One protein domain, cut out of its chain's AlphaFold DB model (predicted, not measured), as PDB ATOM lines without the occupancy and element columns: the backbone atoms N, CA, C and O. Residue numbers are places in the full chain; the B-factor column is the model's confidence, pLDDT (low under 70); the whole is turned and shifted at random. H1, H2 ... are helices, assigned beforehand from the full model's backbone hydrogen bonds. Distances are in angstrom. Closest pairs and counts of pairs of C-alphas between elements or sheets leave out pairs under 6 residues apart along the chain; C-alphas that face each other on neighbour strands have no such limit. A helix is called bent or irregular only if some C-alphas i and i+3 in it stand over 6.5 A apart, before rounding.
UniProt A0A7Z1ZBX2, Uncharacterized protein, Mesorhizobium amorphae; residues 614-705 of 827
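Overview. This is residues 614 to 705 of the 827 residues of an uncharacterized protein of Mesorhizobium amorphae (UniProt A0A7Z1ZBX2). Long, kinked H3 joins two ends: H1 folds back beside its first part, with short H2 beyond, while H4 and H5 cross each other and pack on its last turns. The 92 printed residues hold five named helices, H1 to H5 in order, and no named strand: all helix. The whole is loose, radius of gyration of the C-alphas 15.5 A, spanning 46 by 29 by 20 A.

Along the chain. H3, residues 635 to 660, 32.3 A, starts at C-alpha 635 (194.375, 147.929, 111.452); it is irregular, C-alphas 651 and 654 being 7.1 A apart, with a kink of 54 degrees near residue 654. H1 is residues 615 to 623, 12.2 A; H2 625 to 628, 5.2 A; H4 666 to 679, 20.3 A; H5 689 to 703, 20.8 A, ending at C-alpha 703 (196.686, 179.592, 115.199).

Arrangement. H3, the hub, touches H1 with residues 635 to 646 alone, closest C-alphas Leu 642 and Pro 615, 5.8 A, at a shallow tilt of 31 degrees, opposite ways. H4 and H5 touch, closest C-alphas Pro 668 and Ala 699, 5.0 A. Every O i to N i+4 pair is within hydrogen-bond range in H1, H4 and H5, and 18 of 22 in H3; H2 is too short for one.

Size, cuts and confidence. The farthest C-alphas, Arg 629 and Ala 690, are 47.0 A apart. The printed part has no cut and no long link; pLDDT is under 70 at residues 678 to 683 and 704 to 705.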
ATOM      1  N   THR A 614     198.528 160.914 112.510       85.94
ATOM      2  CA  THR A 614     199.622 161.072 113.484       85.94
ATOM      3  C   THR A 614     199.860 159.768 114.247       85.94
ATOM      4  O   THR A 614     198.896 159.041 114.510       85.94
ATOM      5  N   PRO A 615     201.100 159.468 114.689       87.69
ATOM      6  CA  PRO A 615     201.363 158.249 115.454       87.69
ATOM      7  C   PRO A 615     200.526 158.133 116.735       87.69
ATOM      8  O   PRO A 615     200.116 157.039 117.113       87.69
ATOM      9  N   GLY A 616     200.247 159.265 117.395       86.44
ATOM     10  CA  GLY A 616     199.415 159.309 118.599       86.44
ATOM     11  C   GLY A 616     197.960 158.940 118.311       86.44
ATOM     12  O   GLY A 616     197.390 158.115 119.022       86.44
ATOM     13  N   THR A 617     197.381 159.491 117.240       88.69
ATOM     14  CA  THR A 617     196.012 159.166 116.809       88.69
ATOM     15  C   THR A 617     195.884 157.696 116.419       88.69
ATOM     16  O   THR A 617     194.967 157.026 116.889       88.69
ATOM     17  N   LEU A 618     196.827 157.167 115.629       90.88
ATOM     18  CA  LEU A 618     196.794 155.761 115.210       90.88
ATOM     19  C   LEU A 618     196.884 154.815 116.415       90.88
ATOM     20  O   LEU A 618     196.054 153.919 116.545       90.88
ATOM     21  N   ARG A 619     197.827 155.049 117.344       88.31
ATOM     22  CA  ARG A 619     197.953 154.238 118.569       88.31
ATOM     23  C   ARG A 619     196.709 154.322 119.455       88.31
ATOM     24  O   ARG A 619     196.319 153.314 120.038       88.31
ATOM     25  N   ALA A 620     196.066 155.486 119.541       87.00
ATOM     26  CA  ALA A 620     194.826 155.631 120.298       87.00
ATOM     27  C   ALA A 620     193.696 154.762 119.719       87.00
ATOM     28  O   ALA A 620     193.065 154.020 120.470       87.00
ATOM     29  N   TYR A 621     193.485 154.784 118.397       88.44
ATOM     30  CA  TYR A 621     192.482 153.929 117.749       88.44
ATOM     31  C   TYR A 621     192.823 152.441 117.838       88.44
ATOM     32  O   TYR A 621     191.948 151.639 118.147       88.44
ATOM     33  N   MET A 622     194.091 152.067 117.644       84.62
ATOM     34  CA  MET A 622     194.541 150.674 117.774       84.62
ATOM     35  C   MET A 622     194.306 150.103 119.179       84.62
ATOM     36  O   MET A 622     194.047 148.911 119.313       84.62
ATOM     37  N   ASN A 623     194.362 150.941 120.217       80.88
ATOM     38  CA  ASN A 623     194.119 150.519 121.598       80.88
ATOM     39  C   ASN A 623     192.637 150.608 122.014       80.88
ATOM     40  O   ASN A 623     192.226 149.908 122.942       80.88
ATOM     41  N   SER A 624     191.816 151.412 121.326       81.69
ATOM     42  CA  SER A 624     190.382 151.544 121.618       81.69
ATOM     43  C   SER A 624     189.633 150.252 121.274       81.69
ATOM     44  O   SER A 624     189.675 149.767 120.143       81.69
ATOM     45  N   ARG A 625     188.934 149.671 122.259       77.50
ATOM     46  CA  ARG A 625     188.081 148.486 122.042       77.50
ATOM     47  C   ARG A 625     186.905 148.802 121.116       77.50
ATOM     48  O   ARG A 625     186.573 147.993 120.259       77.50
ATOM     49  N   LEU A 626     186.310 149.990 121.248       78.94
ATOM     50  CA  LEU A 626     185.186 150.415 120.408       78.94
ATOM     51  C   LEU A 626     185.593 150.501 118.933       78.94
ATOM     52  O   LEU A 626     184.882 149.989 118.070       78.94
ATOM     53  N   ALA A 627     186.766 151.075 118.649       80.88
ATOM     54  CA  ALA A 627     187.273 151.201 117.284       80.88
ATOM     55  C   ALA A 627     187.601 149.840 116.643       80.88
ATOM     56  O   ALA A 627     187.413 149.658 115.436       80.88
ATOM     57  N   ARG A 628     188.066 148.865 117.439       81.44
ATOM     58  CA  ARG A 628     188.500 147.545 116.954       81.44
ATOM     59  C   ARG A 628     187.382 146.669 116.397       81.44
ATOM     60  O   ARG A 628     187.696 145.741 115.671       81.44
ATOM     61  N   ARG A 629     186.104 147.013 116.569       82.00
ATOM     62  CA  ARG A 629     184.992 146.310 115.896       82.00
ATOM     63  C   ARG A 629     185.131 146.240 114.370       82.00
ATOM     64  O   ARG A 629     184.637 145.308 113.754       82.00
ATOM     65  N   SER A 630     185.806 147.210 113.748       80.00
ATOM     66  CA  SER A 630     186.031 147.242 112.292       80.00
ATOM     67  C   SER A 630     187.509 147.096 111.915       80.00
ATOM     68  O   SER A 630     187.916 147.572 110.856       80.00
ATOM     69  N   TYR A 631     188.322 146.472 112.777       82.88
ATOM     70  CA  TYR A 631     189.784 146.439 112.645       82.88
ATOM     71  C   TYR A 631     190.272 145.899 111.296       82.88
ATOM     72  O   TYR A 631     191.240 146.431 110.758       82.88
ATOM     73  N   LEU A 632     189.598 144.901 110.711       80.75
ATOM     74  CA  LEU A 632     189.993 144.307 109.425       80.75
ATOM     75  C   LEU A 632     190.104 145.352 108.302       80.75
ATOM     76  O   LEU A 632     190.917 145.198 107.396       80.75
ATOM     77  N   ARG A 633     189.342 146.451 108.386       82.31
ATOM     78  CA  ARG A 633     189.330 147.518 107.374       82.31
ATOM     79  C   ARG A 633     190.462 148.537 107.512       82.31
ATOM     80  O   ARG A 633     190.675 149.329 106.601       82.31
ATOM     81  N   TRP A 634     191.175 148.593 108.637       86.50
ATOM     82  CA  TRP A 634     192.128 149.691 108.880       86.50
ATOM     83  C   TRP A 634     193.352 149.319 109.719       86.50
ATOM     84  O   TRP A 634     194.368 150.006 109.653       86.50
ATOM     85  N   PHE A 635     193.313 148.241 110.498       87.12
ATOM     86  CA  PHE A 635     194.375 147.929 111.452       87.12
ATOM     87  C   PHE A 635     195.694 147.605 110.758       87.12
ATOM     88  O   PHE A 635     196.731 148.144 111.140       87.12
ATOM     89  N   GLY A 636     195.651 146.805 109.685       85.88
ATOM     90  CA  GLY A 636     196.833 146.516 108.870       85.88
ATOM     91  C   GLY A 636     197.467 147.788 108.297       85.88
ATOM     92  O   GLY A 636     198.683 147.962 108.378       85.88
ATOM     93  N   LEU A 637     196.643 148.725 107.813       89.06
ATOM     94  CA  LEU A 637     197.105 150.040 107.361       89.06
ATOM     95  C   LEU A 637     197.789 150.823 108.481       89.06
ATOM     96  O   LEU A 637     198.836 151.423 108.251       89.06
ATOM     97  N   PHE A 638     197.205 150.851 109.679       91.69
ATOM     98  CA  PHE A 638     197.740 151.639 110.790       91.69
ATOM     99  C   PHE A 638     199.056 151.046 111.276       91.69
ATOM    100  O   PHE A 638     200.023 151.785 111.457       91.69
ATOM    101  N   HIS A 639     199.114 149.721 111.403       88.81
ATOM    102  CA  HIS A 639     200.330 148.999 111.750       88.81
ATOM    103  C   HIS A 639     201.463 149.301 110.760       88.81
ATOM    104  O   HIS A 639     202.559 149.668 111.175       88.81
ATOM    105  N   ALA A 640     201.182 149.246 109.453       89.44
ATOM    106  CA  ALA A 640     202.157 149.570 108.413       89.44
ATOM    107  C   ALA A 640     202.525 151.070 108.366       89.44
ATOM    108  O   ALA A 640     203.653 151.427 108.022       89.44
ATOM    109  N   ALA A 641     201.602 151.968 108.727       92.19
ATOM    110  CA  ALA A 641     201.826 153.413 108.720       92.19
ATOM    111  C   ALA A 641     202.641 153.915 109.917       92.19
ATOM    112  O   ALA A 641     203.411 154.864 109.763       92.19
ATOM    113  N   LEU A 642     202.489 153.308 111.097       91.38
ATOM    114  CA  LEU A 642     203.171 153.730 112.323       91.38
ATOM    115  C   LEU A 642     204.691 153.901 112.169       91.38
ATOM    116  O   LEU A 642     205.161 155.005 112.448       91.38
ATOM    117  N   PRO A 643     205.468 152.909 111.684       91.38
ATOM    118  CA  PRO A 643     206.914 153.074 111.540       91.38
ATOM    119  C   PRO A 643     207.278 154.177 110.536       91.38
ATOM    120  O   PRO A 643     208.255 154.895 110.741       91.38
ATOM    121  N   LEU A 644     206.472 154.373 109.484       89.81
ATOM    122  CA  LEU A 644     206.678 155.444 108.500       89.81
ATOM    123  C   LEU A 644     206.453 156.830 109.115       89.81
ATOM    124  O   LEU A 644     207.218 157.758 108.855       89.81
ATOM    125  N   LEU A 645     205.401 156.977 109.925       89.06
ATOM    126  CA  LEU A 645     205.074 158.233 110.597       89.06
ATOM    127  C   LEU A 645     206.031 158.530 111.757       89.06
ATOM    128  O   LEU A 645     206.373 159.692 111.961       89.06
ATOM    129  N   ASP A 646     206.488 157.509 112.484       88.81
ATOM    130  CA  ASP A 646     207.481 157.653 113.553       88.81
ATOM    131  C   ASP A 646     208.847 158.072 112.983       88.81
ATOM    132  O   ASP A 646     209.441 159.036 113.472       88.81
ATOM    133  N   ALA A 647     209.304 157.438 111.894       87.69
ATOM    134  CA  ALA A 647     210.520 157.847 111.186       87.69
ATOM    135  C   ALA A 647     210.410 159.288 110.663       87.69
ATOM    136  O   ALA A 647     211.297 160.110 110.901       87.69
ATOM    137  N   ARG A 648     209.276 159.633 110.037       84.19
ATOM    138  CA  ARG A 648     209.008 160.999 109.569       84.19
ATOM    139  C   ARG A 648     209.039 162.007 110.718       84.19
ATOM    140  O   ARG A 648     209.671 163.053 110.599       84.19
ATOM    141  N   ARG A 649     208.387 161.708 111.846       82.62
ATOM    142  CA  ARG A 649     208.372 162.600 113.014       82.62
ATOM    143  C   ARG A 649     209.778 162.813 113.573       82.62
ATOM    144  O   ARG A 649     210.089 163.925 113.990       82.62
ATOM    145  N   ALA A 650     210.625 161.783 113.562       85.50
ATOM    146  CA  ALA A 650     212.018 161.898 113.985       85.50
ATOM    147  C   ALA A 650     212.833 162.825 113.061       85.50
ATOM    148  O   ALA A 650     213.587 163.661 113.557       85.50
ATOM    149  N   GLU A 651     212.638 162.733 111.740       84.25
ATOM    150  CA  GLU A 651     213.274 163.619 110.750       84.25
ATOM    151  C   GLU A 651     212.788 165.074 110.851       84.25
ATOM    152  O   GLU A 651     213.566 166.012 110.674       84.25
ATOM    153  N   GLU A 652     211.502 165.273 111.145       81.25
ATOM    154  CA  GLU A 652     210.864 166.593 111.193       81.25
ATOM    155  C   GLU A 652     211.058 167.318 112.529       81.25
ATOM    156  O   GLU A 652     210.912 168.541 112.590       81.25
ATOM    157  N   LEU A 653     211.420 166.602 113.598       85.06
ATOM    158  CA  LEU A 653     211.552 167.163 114.942       85.06
ATOM    159  C   LEU A 653     212.471 168.403 115.012       85.06
ATOM    160  O   LEU A 653     212.080 169.374 115.667       85.06
ATOM    161  N   PRO A 654     213.642 168.450 114.339       88.19
ATOM    162  CA  PRO A 654     214.485 169.647 114.325       88.19
ATOM    163  C   PRO A 654     213.805 170.845 113.646       88.19
ATOM    164  O   PRO A 654     213.908 171.972 114.131       88.19
ATOM    165  N   ALA A 655     213.078 170.611 112.549       84.94
ATOM    166  CA  ALA A 655     212.358 171.660 111.835       84.94
ATOM    167  C   ALA A 655     211.159 172.174 112.648       84.94
ATOM    168  O   ALA A 655     210.954 173.382 112.734       84.94
ATOM    169  N   LEU A 656     210.411 171.274 113.297       85.38
ATOM    170  CA  LEU A 656     209.303 171.628 114.188       85.38
ATOM    171  C   LEU A 656     209.775 172.474 115.369       85.38
ATOM    172  O   LEU A 656     209.169 173.504 115.645       85.38
ATOM    173  N   ARG A 657     210.879 172.093 116.029       87.62
ATOM    174  CA  ARG A 657     211.467 172.894 117.120       87.62
ATOM    175  C   ARG A 657     211.790 174.310 116.662       87.62
ATOM    176  O   ARG A 657     211.378 175.259 117.315       87.62
ATOM    177  N   ARG A 658     212.414 174.448 115.492       87.25
ATOM    178  CA  ARG A 658     212.737 175.754 114.908       87.25
ATOM    179  C   ARG A 658     211.497 176.598 114.580       87.25
ATOM    180  O   ARG A 658     211.538 177.818 114.702       87.25
ATOM    181  N   ILE A 659     210.396 175.974 114.158       85.94
ATOM    182  CA  ILE A 659     209.119 176.670 113.916       85.94
ATOM    183  C   ILE A 659     208.494 177.118 115.245       85.94
ATOM    184  O   ILE A 659     208.047 178.259 115.346       85.94
ATOM    185  N   MET A 660     208.508 176.257 116.268       87.75
ATOM    186  CA  MET A 660     207.973 176.561 117.604       87.75
ATOM    187  C   MET A 660     208.786 177.640 118.334       87.75
ATOM    188  O   MET A 660     208.206 178.493 119.000       87.75
ATOM    189  N   GLU A 661     210.110 177.683 118.149       88.69
ATOM    190  CA  GLU A 661     210.970 178.797 118.591       88.69
ATOM    191  C   GLU A 661     210.552 180.140 117.963       88.69
ATOM    192  O   GLU A 661     210.795 181.203 118.531       88.69
ATOM    193  N   GLY A 662     209.854 180.098 116.824       80.88
ATOM    194  CA  GLY A 662     209.176 181.236 116.209       80.88
ATOM    195  C   GLY A 662     207.904 181.696 116.933       80.88
ATOM    196  O   GLY A 662     207.226 182.587 116.420       80.88
ATOM    197  N   GLY A 663     207.565 181.128 118.095       83.38
ATOM    198  CA  GLY A 663     206.435 181.537 118.934       83.38
ATOM    199  C   GLY A 663     205.077 181.036 118.447       83.38
ATOM    200  O   GLY A 663     204.107 181.780 118.529       83.38
ATOM    201  N   VAL A 664     205.030 179.820 117.898       83.88
ATOM    202  CA  VAL A 664     203.808 179.167 117.398       83.88
ATOM    203  C   VAL A 664     203.552 177.890 118.192       83.88
ATOM    204  O   VAL A 664     204.498 177.139 118.450       83.88
ATOM    205  N   GLY A 665     202.293 177.614 118.540       81.94
ATOM    206  CA  GLY A 665     201.891 176.348 119.152       81.94
ATOM    207  C   GLY A 665     202.256 175.105 118.322       81.94
ATOM    208  O   GLY A 665     202.380 175.149 117.095       81.94
ATOM    209  N   GLU A 666     202.409 173.958 118.992       80.50
ATOM    210  CA  GLU A 666     202.837 172.697 118.360       80.50
ATOM    211  C   GLU A 666     201.878 172.236 117.245       80.50
ATOM    212  O   GLU A 666     202.316 171.807 116.179       80.50
ATOM    213  N   GLU A 667     200.570 172.354 117.465       76.12
ATOM    214  CA  GLU A 667     199.540 171.856 116.549       76.12
ATOM    215  C   GLU A 667     199.441 172.694 115.246       76.12
ATOM    216  O   GLU A 667     199.555 172.114 114.156       76.12
ATOM    217  N   PRO A 668     199.406 174.045 115.293       78.38
ATOM    218  CA  PRO A 668     199.542 174.887 114.099       78.38
ATOM    219  C   PRO A 668     200.879 174.716 113.355       78.38
ATOM    220  O   PRO A 668     200.911 174.745 112.116       78.38
ATOM    221  N   ALA A 669     201.982 174.508 114.088       82.12
ATOM    222  CA  ALA A 669     203.298 174.250 113.505       82.12
ATOM    223  C   ALA A 669     203.320 172.934 112.709       82.12
ATOM    224  O   ALA A 669     203.798 172.911 111.571       82.12
ATOM    225  N   GLN A 670     202.743 171.861 113.263       77.00
ATOM    226  CA  GLN A 670     202.617 170.565 112.589       77.00
ATOM    227  C   GLN A 670     201.767 170.658 111.316       77.00
ATOM    228  O   GLN A 670     202.208 170.206 110.255       77.00
ATOM    229  N   ARG A 671     200.592 171.300 111.379       72.81
ATOM    230  CA  ARG A 671     199.716 171.482 110.205       72.81
ATOM    231  C   ARG A 671     200.405 172.260 109.084       72.81
ATOM    232  O   ARG A 671     200.331 171.882 107.917       72.81
ATOM    233  N   SER A 672     201.113 173.331 109.428       78.94
ATOM    234  CA  SER A 672     201.774 174.185 108.434       78.94
ATOM    235  C   SER A 672     202.998 173.533 107.810       78.94
ATOM    236  O   SER A 672     203.259 173.723 106.619       78.94
ATOM    237  N   LEU A 673     203.728 172.727 108.584       80.56
ATOM    238  CA  LEU A 673     204.806 171.900 108.059       80.56
ATOM    239  C   LEU A 673     204.269 170.831 107.096       80.56
ATOM    240  O   LEU A 673     204.837 170.655 106.018       80.56
ATOM    241  N   ALA A 674     203.150 170.177 107.428       72.56
ATOM    242  CA  ALA A 674     202.495 169.215 106.542       72.56
ATOM    243  C   ALA A 674     202.060 169.862 105.213       72.56
ATOM    244  O   ALA A 674     202.426 169.368 104.146       72.56
ATOM    245  N   LEU A 675     201.391 171.021 105.269       72.38
ATOM    246  CA  LEU A 675     201.008 171.798 104.081       72.38
ATOM    247  C   LEU A 675     202.221 172.181 103.222       72.38
ATOM    248  O   LEU A 675     202.177 172.098 101.995       72.38
ATOM    249  N   PHE A 676     203.332 172.582 103.847       77.44
ATOM    250  CA  PHE A 676     204.555 172.894 103.114       77.44
ATOM    251  C   PHE A 676     205.054 171.687 102.313       77.44
ATOM    252  O   PHE A 676     205.352 171.835 101.126       77.44
ATOM    253  N   ARG A 677     205.080 170.488 102.907       71.44
ATOM    254  CA  ARG A 677     205.524 169.268 102.214       71.44
ATOM    255  C   ARG A 677     204.654 168.927 101.014       71.44
ATOM    256  O   ARG A 677     205.196 168.582  99.971       71.44
ATOM    257  N   GLU A 678     203.337 169.055 101.142       66.12
ATOM    258  CA  GLU A 678     202.407 168.790 100.036       66.12
ATOM    259  C   GLU A 678     202.659 169.718  98.839       66.12
ATOM    260  O   GLU A 678     202.463 169.334  97.687       66.12
ATOM    261  N   THR A 679     203.145 170.936  99.097       68.44
ATOM    262  CA  THR A 679     203.451 171.917  98.044       68.44
ATOM    263  C   THR A 679     204.862 171.798  97.465       68.44
ATOM    264  O   THR A 679     205.120 172.314  96.374       68.44
ATOM    265  N   VAL A 680     205.794 171.148  98.168       68.94
ATOM    266  CA  VAL A 680     207.208 171.089  97.780       68.94
ATOM    267  C   VAL A 680     207.549 169.747  97.150       68.94
ATOM    268  O   VAL A 680     207.277 168.671  97.674       68.94
ATOM    269  N   LYS A 681     208.228 169.808  96.002       57.25
ATOM    270  CA  LYS A 681     208.663 168.625  95.261       57.25
ATOM    271  C   LYS A 681     209.528 167.710  96.138       57.25
ATOM    272  O   LYS A 681     210.579 168.125  96.619       57.25
ATOM    273  N   GLY A 682     209.097 166.457  96.276       60.91
ATOM    274  CA  GLY A 682     209.781 165.442  97.080       60.91
ATOM    275  C   GLY A 682     209.450 165.481  98.574       60.91
ATOM    276  O   GLY A 682     210.079 164.747  99.322       60.91
ATOM    277  N   GLY A 683     208.503 166.321  99.015       65.06
ATOM    278  CA  GLY A 683     207.967 166.272 100.381       65.06
ATOM    279  C   GLY A 683     208.970 166.614 101.486       65.06
ATOM    280  O   GLY A 683     208.771 166.207 102.626       65.06
ATOM    281  N   ARG A 684     210.055 167.334 101.168       77.00
ATOM    282  CA  ARG A 684     211.117 167.663 102.133       77.00
ATOM    283  C   ARG A 684     210.690 168.716 103.158       77.00
ATOM    284  O   ARG A 684     209.872 169.589 102.865       77.00
ATOM    285  N   ALA A 685     211.350 168.700 104.314       78.38
ATOM    286  CA  ALA A 685     211.272 169.780 105.292       78.38
ATOM    287  C   ALA A 685     211.877 171.104 104.750       78.38
ATOM    288  O   ALA A 685     212.685 171.090 103.804       78.38
ATOM    289  N   PRO A 686     211.502 172.262 105.333       83.19
ATOM    290  CA  PRO A 686     212.134 173.549 105.052       83.19
ATOM    291  C   PRO A 686     213.648 173.466 105.265       83.19
ATOM    292  O   PRO A 686     214.113 172.995 106.298       83.19
ATOM    293  N   GLY A 687     214.417 173.904 104.270       82.31
ATOM    294  CA  GLY A 687     215.882 173.855 104.299       82.31
ATOM    295  C   GLY A 687     216.533 175.234 104.357       82.31
ATOM    296  O   GLY A 687     217.719 175.340 104.654       82.31
ATOM    297  N   THR A 688     215.772 176.293 104.075       84.38
ATOM    298  CA  THR A 688     216.263 177.677 104.033       84.38
ATOM    299  C   THR A 688     215.481 178.572 104.988       84.38
ATOM    300  O   THR A 688     214.307 178.324 105.264       84.38
ATOM    301  N   ASP A 689     216.102 179.654 105.451       80.88
ATOM    302  CA  ASP A 689     215.478 180.595 106.391       80.88
ATOM    303  C   ASP A 689     214.210 181.247 105.816       80.88
ATOM    304  O   ASP A 689     213.234 181.451 106.533       80.88
ATOM    305  N   ALA A 690     214.180 181.493 104.501       79.69
ATOM    306  CA  ALA A 690     213.000 182.006 103.805       79.69
ATOM    307  C   ALA A 690     211.837 180.996 103.792       79.69
ATOM    308  O   ALA A 690     210.672 181.384 103.887       79.69
ATOM    309  N   GLU A 691     212.138 179.699 103.688       83.31
ATOM    310  CA  GLU A 691     211.125 178.645 103.778       83.31
ATOM    311  C   GLU A 691     210.597 178.510 105.208       83.31
ATOM    312  O   GLU A 691     209.382 178.458 105.387       83.31
ATOM    313  N   PHE A 692     211.473 178.537 106.219       84.12
ATOM    314  CA  PHE A 692     211.060 178.546 107.627       84.12
ATOM    315  C   PHE A 692     210.183 179.757 107.959       84.12
ATOM    316  O   PHE A 692     209.123 179.584 108.556       84.12
ATOM    317  N   ALA A 693     210.556 180.959 107.509       81.75
ATOM    318  CA  ALA A 693     209.750 182.164 107.700       81.75
ATOM    319  C   ALA A 693     208.346 182.015 107.094       81.75
ATOM    320  O   ALA A 693     207.354 182.360 107.734       81.75
ATOM    321  N   ARG A 694     208.238 181.436 105.890       81.38
ATOM    322  CA  ARG A 694     206.942 181.203 105.235       81.38
ATOM    323  C   ARG A 694     206.077 180.193 105.990       81.38
ATOM    324  O   ARG A 694     204.870 180.391 106.089       81.38
ATOM    325  N   VAL A 695     206.679 179.129 106.525       83.19
ATOM    326  CA  VAL A 695     205.953 178.132 107.328       83.19
ATOM    327  C   VAL A 695     205.492 178.723 108.658       83.19
ATOM    328  O   VAL A 695     204.345 178.506 109.027       83.19
ATOM    329  N   ILE A 696     206.327 179.514 109.338       83.69
ATOM    330  CA  ILE A 696     205.963 180.193 110.593       83.69
ATOM    331  C   ILE A 696     204.806 181.177 110.371       83.69
ATOM    332  O   ILE A 696     203.868 181.195 111.161       83.69
ATOM    333  N   ILE A 697     204.830 181.958 109.282       81.50
ATOM    334  CA  ILE A 697     203.731 182.874 108.930       81.50
ATOM    335  C   ILE A 697     202.426 182.098 108.735       81.50
ATOM    336  O   ILE A 697     201.424 182.435 109.361       81.50
ATOM    337  N   ASN A 698     202.454 181.029 107.933       79.31
ATOM    338  CA  ASN A 698     201.282 180.177 107.731       79.31
ATOM    339  C   ASN A 698     200.783 179.576 109.052       79.31
ATOM    340  O   ASN A 698     199.580 179.521 109.281       79.31
ATOM    341  N   ALA A 699     201.695 179.161 109.932       80.62
ATOM    342  CA  ALA A 699     201.344 178.542 111.202       80.62
ATOM    343  C   ALA A 699     200.675 179.519 112.169       80.62
ATOM    344  O   ALA A 699     199.680 179.165 112.793       80.62
ATOM    345  N   ARG A 700     201.115 180.779 112.188       78.94
ATOM    346  CA  ARG A 700     200.414 181.852 112.906       78.94
ATOM    347  C   ARG A 700     199.023 182.128 112.328       78.94
ATOM    348  O   ARG A 700     198.104 182.400 113.086       78.94
ATOM    349  N   SER A 701     198.842 182.014 111.007       73.81
ATOM    350  CA  SER A 701     197.512 182.114 110.369       73.81
ATOM    351  C   SER A 701     196.576 180.966 110.722       73.81
ATOM    352  O   SER A 701     195.364 181.156 110.723       73.81
ATOM    353  N   VAL A 702     197.124 179.783 111.000       70.81
ATOM    354  CA  VAL A 702     196.350 178.629 111.473       70.81
ATOM    355  C   VAL A 702     195.983 178.785 112.953       70.81
ATOM    356  O   VAL A 702     194.888 178.394 113.339       70.81
ATOM    357  N   GLU A 703     196.875 179.364 113.759       71.44
ATOM    358  CA  GLU A 703     196.686 179.592 115.199       71.44
ATOM    359  C   GLU A 703     195.678 180.714 115.506       71.44
ATOM    360  O   GLU A 703     194.879 180.581 116.428       71.44
ATOM    361  N   ASP A 704     195.677 181.792 114.716       69.06
ATOM    362  CA  ASP A 704     194.759 182.925 114.876       69.06
ATOM    363  C   ASP A 704     194.314 183.480 113.504       69.06
ATOM    364  O   ASP A 704     194.958 184.372 112.933       69.06
ATOM    365  N   PRO A 705     193.198 182.973 112.944       57.09
ATOM    366  CA  PRO A 705     192.696 183.396 111.637       57.09
ATOM    367  C   PRO A 705     192.270 184.874 111.575       57.09
ATOM    368  O   PRO A 705     192.093 185.408 110.479       57.09
TER     369      PRO A 705